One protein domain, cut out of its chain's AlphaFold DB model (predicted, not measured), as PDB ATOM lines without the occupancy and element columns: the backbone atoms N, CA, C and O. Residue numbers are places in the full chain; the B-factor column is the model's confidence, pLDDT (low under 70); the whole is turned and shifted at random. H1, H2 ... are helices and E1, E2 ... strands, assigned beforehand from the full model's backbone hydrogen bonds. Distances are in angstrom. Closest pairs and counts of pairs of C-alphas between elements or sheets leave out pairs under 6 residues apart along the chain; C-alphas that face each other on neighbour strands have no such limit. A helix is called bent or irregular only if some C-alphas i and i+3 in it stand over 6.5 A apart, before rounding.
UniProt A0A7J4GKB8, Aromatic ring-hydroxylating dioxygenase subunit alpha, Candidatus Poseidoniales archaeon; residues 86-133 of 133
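This is residues 86 to 133 of the 133 residues of the protein "Aromatic ring-hydroxylating dioxygenase subunit alpha" of Candidatus Poseidoniales archaeon (UniProt A0A7J4GKB8). What does the model look like at first sight? It is a loose L: a small hairpin of two short strands, E1 and E2, makes one arm, and one longer helix, H1, makes the other, starting beside the open end of the hairpin and running away from it. Residues 126 to 131, of which 126 belongs to H1, stick out at the far end of the helix, where the chain folds back. What is it made of? The printed part has 48 residues, with the order E1, E2, H1 along the chain and an antiparallel sheet of order E1 - E2; the class is mixed, helices and strands, with 23 residues, under half, in named elements. How large is it? It is loose, with a radius of gyration of the C-alphas of 12.8 A, and flat in outline, spanning 35 by 29 by 14 A.

Where are the strands? E1 is residues 94 to 97, 9.1 A from first to last C-alpha, and begins at C-alpha 94 at (-2.865, -47.929, 40.705). E2 is residues 102 to 105, 10.0 A long by the same measure. Where is the helix? H1 is residues 112 to 126, 21.2 A from first to last C-alpha, from (0.770, -43.947, 36.575) to (2.383, -50.212, 16.365).

How do the strands pair? E1 and E2 form a hairpin of antiparallel neighbours, with 143 degrees between their directions. The C-alphas of Asp 94 and Ser 105 face each other at 4.1 A. N 95 and O 104 are within hydrogen-bond range at 2.9 A, as are N 104 and O 95 at 2.9 A. How near does the helix come? The closest C-alphas of E2 and H1 are those of Ser 105 and Ser 112, 6.4 A apart, while their centres are 14.9 A apart. The closest C-alphas of E1 and H1 are those of Asp 94 and Ser 112, 6.8 A apart. What does the helix backbone show? In H1 every O i to N i+4 pair is within hydrogen-bond range, and H1 is not bent.

How far does the model reach? The two C-alphas farthest apart are those of Phe 107 and Asp 128, at 35.6 A. Is the printed part continuous? It has no cut from residue 86 to residue 133, the chain's last residue. The link from E1 to E2 is tight, and that from E2 to H1 is short. How confident is the model? The mean pLDDT of the printed part is 95.3, and no printed residue is under 70.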
ATOM      1  N   ASN A  86      13.236 -44.087  33.486       96.56
ATOM      2  CA  ASN A  86      12.550 -44.749  34.594       96.56
ATOM      3  C   ASN A  86      11.145 -44.152  34.793       96.56
ATOM      4  O   ASN A  86      11.017 -42.946  34.966       96.56
ATOM      5  N   TYR A  87      10.121 -45.011  34.789       96.81
ATOM      6  CA  TYR A  87       8.721 -44.659  35.083       96.81
ATOM      7  C   TYR A  87       8.111 -45.584  36.153       96.81
ATOM      8  O   TYR A  87       6.934 -45.960  36.093       96.81
ATOM      9  N   GLN A  88       8.930 -46.051  37.098       96.88
ATOM     10  CA  GLN A  88       8.539 -47.063  38.088       96.88
ATOM     11  C   GLN A  88       7.899 -46.468  39.351       96.88
ATOM     12  O   GLN A  88       7.504 -47.221  40.242       96.88
ATOM     13  N   MET A  89       7.748 -45.142  39.449       97.38
ATOM     14  CA  MET A  89       7.156 -44.511  40.629       97.38
ATOM     15  C   MET A  89       5.688 -44.925  40.800       97.38
ATOM     16  O   MET A  89       4.854 -44.695  39.918       97.38
ATOM     17  N   GLY A  90       5.362 -45.544  41.938       95.88
ATOM     18  CA  GLY A  90       4.006 -46.020  42.236       95.88
ATOM     19  C   GLY A  90       3.559 -47.217  41.388       95.88
ATOM     20  O   GLY A  90       2.369 -47.363  41.123       95.88
ATOM     21  N   LEU A  91       4.487 -48.041  40.890       95.50
ATOM     22  CA  LEU A  91       4.142 -49.274  40.178       95.50
ATOM     23  C   LEU A  91       3.415 -50.255  41.116       95.50
ATOM     24  O   LEU A  91       3.918 -50.549  42.195       95.50
ATOM     25  N   GLY A  92       2.250 -50.760  40.697       95.50
ATOM     26  CA  GLY A  92       1.406 -51.637  41.522       95.50
ATOM     27  C   GLY A  92       0.525 -50.897  42.537       95.50
ATOM     28  O   GLY A  92      -0.183 -51.542  43.302       95.50
ATOM     29  N   HIS A  93       0.555 -49.562  42.521       95.62
ATOM     30  CA  HIS A  93      -0.230 -48.672  43.383       95.62
ATOM     31  C   HIS A  93      -1.237 -47.843  42.570       95.62
ATOM     32  O   HIS A  93      -1.500 -46.670  42.854       95.62
ATOM     33  N   ASP A  94      -1.747 -48.429  41.489       94.50
ATOM     34  CA  ASP A  94      -2.865 -47.929  40.705       94.50
ATOM     35  C   ASP A  94      -3.961 -48.988  40.587       94.50
ATOM     36  O   ASP A  94      -3.710 -50.191  40.523       94.50
ATOM     37  N   ARG A  95      -5.211 -48.526  40.586       94.94
ATOM     38  CA  ARG A  95      -6.401 -49.365  40.452       94.94
ATOM     39  C   ARG A  95      -7.444 -48.668  39.595       94.94
ATOM     40  O   ARG A  95      -7.442 -47.442  39.481       94.94
ATOM     41  N   PHE A  96      -8.344 -49.449  39.016       95.19
ATOM     42  CA  PHE A  96      -9.542 -48.887  38.415       95.19
ATOM     43  C   PHE A  96     -10.500 -48.448  39.525       95.19
ATOM     44  O   PHE A  96     -10.791 -49.218  40.441       95.19
ATOM     45  N   ASP A  97     -10.924 -47.195  39.466       95.69
ATOM     46  CA  ASP A  97     -11.906 -46.610  40.364       95.69
ATOM     47  C   ASP A  97     -13.251 -46.551  39.630       95.69
ATOM     48  O   ASP A  97     -13.395 -45.834  38.637       95.69
ATOM     49  N   GLU A  98     -14.213 -47.350  40.097       96.69
ATOM     50  CA  GLU A  98     -15.542 -47.485  39.487       96.69
ATOM     51  C   GLU A  98     -16.376 -46.202  39.601       96.69
ATOM     52  O   GLU A  98     -17.160 -45.897  38.706       96.69
ATOM     53  N   GLU A  99     -16.195 -45.422  40.671       96.31
ATOM     54  CA  GLU A  99     -16.917 -44.160  40.863       96.31
ATOM     55  C   GLU A  99     -16.414 -43.099  39.878       96.31
ATOM     56  O   GLU A  99     -17.199 -42.350  39.292       96.31
ATOM     57  N   LEU A 100     -15.100 -43.069  39.647       94.19
ATOM     58  CA  LEU A 100     -14.479 -42.169  38.675       94.19
ATOM     59  C   LEU A 100     -14.579 -42.675  37.229       94.19
ATOM     60  O   LEU A 100     -14.351 -41.898  36.299       94.19
ATOM     61  N   GLY A 101     -14.864 -43.965  37.027       95.25
ATOM     62  CA  GLY A 101     -14.803 -44.624  35.721       95.25
ATOM     63  C   GLY A 101     -13.410 -44.549  35.085       95.25
ATOM     64  O   GLY A 101     -13.286 -44.439  33.862       95.25
ATOM     65  N   ALA A 102     -12.352 -44.534  35.901       93.19
ATOM     66  CA  ALA A 102     -10.990 -44.267  35.452       93.19
ATOM     67  C   ALA A 102      -9.936 -44.978  36.309       93.19
ATOM     68  O   ALA A 102     -10.156 -45.303  37.472       93.19
ATOM     69  N   TRP A 103      -8.743 -45.172  35.742       93.50
ATOM     70  CA  TRP A 103      -7.579 -45.589  36.523       93.50
ATOM     71  C   TRP A 103      -7.102 -44.446  37.416       93.50
ATOM     72  O   TRP A 103      -6.907 -43.323  36.948       93.50
ATOM     73  N   SER A 104      -6.877 -44.755  38.688       94.56
ATOM     74  CA  SER A 104      -6.402 -43.820  39.701       94.56
ATOM     75  C   SER A 104      -5.220 -44.415  40.460       94.56
ATOM     76  O   SER A 104      -5.150 -45.625  40.675       94.56
ATOM     77  N   SER A 105      -4.277 -43.562  40.852       94.88
ATOM     78  CA  SER A 105      -3.132 -43.943  41.680       94.88
ATOM     79  C   SER A 105      -3.415 -43.633  43.147       94.88
ATOM     80  O   SER A 105      -4.087 -42.649  43.451       94.88
ATOM     81  N   ASP A 106      -2.846 -44.424  44.058       93.44
ATOM     82  CA  ASP A 106      -2.942 -44.207  45.507       93.44
ATOM     83  C   ASP A 106      -2.376 -42.849  45.951       93.44
ATOM     84  O   ASP A 106      -2.743 -42.332  47.008       93.44
ATOM     85  N   PHE A 107      -1.477 -42.256  45.158       93.69
ATOM     86  CA  PHE A 107      -0.844 -40.983  45.475       93.69
ATOM     87  C   PHE A 107      -0.808 -40.030  44.281       93.69
ATOM     88  O   PHE A 107      -0.619 -40.427  43.134       93.69
ATOM     89  N   ARG A 108      -0.932 -38.725  44.565       90.69
ATOM     90  CA  ARG A 108      -0.977 -37.668  43.539       90.69
ATOM     91  C   ARG A 108       0.332 -37.493  42.757       90.69
ATOM     92  O   ARG A 108       0.314 -36.902  41.681       90.69
ATOM     93  N   ILE A 109       1.465 -37.911  43.330       94.81
ATOM     94  CA  ILE A 109       2.785 -37.880  42.683       94.81
ATOM     95  C   ILE A 109       3.153 -39.321  42.343       94.81
ATOM     96  O   ILE A 109       3.633 -40.064  43.196       94.81
ATOM     97  N   SER A 110       2.885 -39.726  41.110       95.94
ATOM     98  CA  SER A 110       3.216 -41.055  40.612       95.94
ATOM     99  C   SER A 110       3.416 -41.032  39.101       95.94
ATOM    100  O   SER A 110       2.988 -40.100  38.411       95.94
ATOM    101  N   ASP A 111       4.028 -42.092  38.576       97.00
ATOM    102  CA  ASP A 111       4.219 -42.275  37.137       97.00
ATOM    103  C   ASP A 111       3.062 -43.037  36.472       97.00
ATOM    104  O   ASP A 111       3.164 -43.394  35.299       97.00
ATOM    105  N   SER A 112       1.934 -43.262  37.161       95.69
ATOM    106  CA  SER A 112       0.770 -43.947  36.575       95.69
ATOM    107  C   SER A 112       0.303 -43.269  35.285       95.69
ATOM    108  O   SER A 112       0.220 -43.911  34.238       95.69
ATOM    109  N   ASN A 113       0.101 -41.949  35.308       94.19
ATOM    110  CA  ASN A 113      -0.334 -41.190  34.130       94.19
ATOM    111  C   ASN A 113       0.674 -41.259  32.960       94.19
ATOM    112  O   ASN A 113       0.263 -41.617  31.851       94.19
ATOM    113  N   PRO A 114       1.978 -40.964  33.155       95.62
ATOM    114  CA  PRO A 114       2.997 -41.191  32.131       95.62
ATOM    115  C   PRO A 114       3.018 -42.623  31.581       95.62
ATOM    116  O   PRO A 114       3.082 -42.791  30.362       95.62
ATOM    117  N   ARG A 115       2.911 -43.655  32.432       95.38
ATOM    118  CA  ARG A 115       2.884 -45.057  31.985       95.38
ATOM    119  C   ARG A 115       1.714 -45.326  31.041       95.38
ATOM    120  O   ARG A 115       1.946 -45.812  29.934       95.38
ATOM    121  N   TYR A 116       0.486 -44.966  31.415       94.12
ATOM    122  CA  TYR A 116      -0.681 -45.155  30.542       94.12
ATOM    123  C   TYR A 116      -0.585 -44.327  29.254       94.12
ATOM    124  O   TYR A 116      -0.956 -44.809  28.180       94.12
ATOM    125  N   PHE A 117      -0.030 -43.111  29.327       96.25
ATOM    126  CA  PHE A 117       0.231 -42.288  28.147       96.25
ATOM    127  C   PHE A 117       1.174 -42.993  27.162       96.25
ATOM    128  O   PHE A 117       0.828 -43.137  25.987       96.25
ATOM    129  N   TYR A 118       2.331 -43.478  27.625       97.25
ATOM    130  CA  TYR A 118       3.301 -44.154  26.760       97.25
ATOM    131  C   TYR A 118       2.824 -45.529  26.286       97.25
ATOM    132  O   TYR A 118       3.114 -45.902  25.152       97.25
ATOM    133  N   GLN A 119       2.034 -46.252  27.083       95.25
ATOM    134  CA  GLN A 119       1.380 -47.489  26.641       95.25
ATOM    135  C   GLN A 119       0.399 -47.225  25.493       95.25
ATOM    136  O   GLN A 119       0.444 -47.918  24.475       95.25
ATOM    137  N   ARG A 120      -0.468 -46.207  25.609       96.06
ATOM    138  CA  ARG A 120      -1.392 -45.842  24.522       96.06
ATOM    139  C   ARG A 120      -0.638 -45.320  23.303       96.06
ATOM    140  O   ARG A 120      -1.013 -45.663  22.186       96.06
ATOM    141  N   TRP A 121       0.413 -44.525  23.502       97.00
ATOM    142  CA  TRP A 121       1.295 -44.081  22.423       97.00
ATOM    143  C   TRP A 121       1.921 -45.274  21.691       97.00
ATOM    144  O   TRP A 121       1.829 -45.332  20.472       97.00
ATOM    145  N   ALA A 122       2.466 -46.260  22.408       97.06
ATOM    146  CA  ALA A 122       3.077 -47.441  21.803       97.06
ATOM    147  C   ALA A 122       2.064 -48.258  20.987       97.06
ATOM    148  O   ALA A 122       2.363 -48.608  19.850       97.06
ATOM    149  N   ARG A 123       0.848 -48.480  21.512       97.12
ATOM    150  CA  ARG A 123      -0.238 -49.141  20.761       97.12
ATOM    151  C   ARG A 123      -0.570 -48.396  19.470       97.12
ATOM    152  O   ARG A 123      -0.654 -49.009  18.417       97.12
ATOM    153  N   LEU A 124      -0.695 -47.069  19.539       97.69
ATOM    154  CA  LEU A 124      -0.971 -46.231  18.365       97.69
ATOM    155  C   LEU A 124       0.165 -46.250  17.336       97.69
ATOM    156  O   LEU A 124      -0.109 -46.145  16.150       97.69
ATOM    157  N   MET A 125       1.422 -46.343  17.773       97.12
ATOM    158  CA  MET A 125       2.582 -46.387  16.876       97.12
ATOM    159  C   MET A 125       2.806 -47.767  16.241       97.12
ATOM    160  O   MET A 125       3.514 -47.853  15.244       97.12
ATOM    161  N   GLN A 126       2.261 -48.828  16.841       97.06
ATOM    162  CA  GLN A 126       2.383 -50.212  16.365       97.06
ATOM    163  C   GLN A 126       1.196 -50.661  15.510       97.06
ATOM    164  O   GLN A 126       1.292 -51.681  14.837       97.06
ATOM    165  N   ALA A 127       0.082 -49.939  15.565       96.94
ATOM    166  CA  ALA A 127      -1.108 -50.251  14.799       96.94
ATOM    167  C   ALA A 127      -1.087 -49.581  13.424       96.94
ATOM    168  O   ALA A 127      -0.805 -48.389  13.300       96.94
ATOM    169  N   ASP A 128      -1.492 -50.338  12.412       96.56
ATOM    170  CA  ASP A 128      -1.697 -49.850  11.051       96.56
ATOM    171  C   ASP A 128      -3.100 -49.249  10.873       96.56
ATOM    172  O   ASP A 128      -3.323 -48.383  10.026       96.56
ATOM    173  N   THR A 129      -4.071 -49.710  11.671       96.38
ATOM    174  CA  THR A 129      -5.491 -49.342  11.558       96.38
ATOM    175  C   THR A 129      -6.138 -49.103  12.920       96.38
ATOM    176  O   THR A 129      -5.646 -49.571  13.942       96.38
ATOM    177  N   TRP A 130      -7.268 -48.388  12.948       95.12
ATOM    178  CA  TRP A 130      -7.991 -48.091  14.194       95.12
ATOM    179  C   TRP A 130      -8.548 -49.328  14.900       95.12
ATOM    180  O   TRP A 130      -8.600 -49.329  16.125       95.12
ATOM    181  N   ASP A 131      -8.899 -50.376  14.155       96.00
ATOM    182  CA  ASP A 131      -9.447 -51.617  14.718       96.00
ATOM    183  C   ASP A 131      -8.411 -52.392  15.553       96.00
ATOM    184  O   ASP A 131      -8.767 -53.259  16.348       96.00
ATOM    185  N   GLN A 132      -7.124 -52.063  15.403       92.12
ATOM    186  CA  GLN A 132      -6.017 -52.673  16.142       92.12
ATOM    187  C   GLN A 132      -5.658 -51.930  17.449       92.12
ATOM    188  O   GLN A 132      -4.792 -52.413  18.181       92.12
ATOM    189  N   VAL A 133      -6.262 -50.763  17.747       85.75
ATOM    190  CA  VAL A 133      -5.818 -49.845  18.831       85.75
ATOM    191  C   VAL A 133      -6.704 -49.828  20.074       85.75
ATOM    192  O   VAL A 133      -6.160 -50.123  21.164       85.75
TER     193      VAL A 133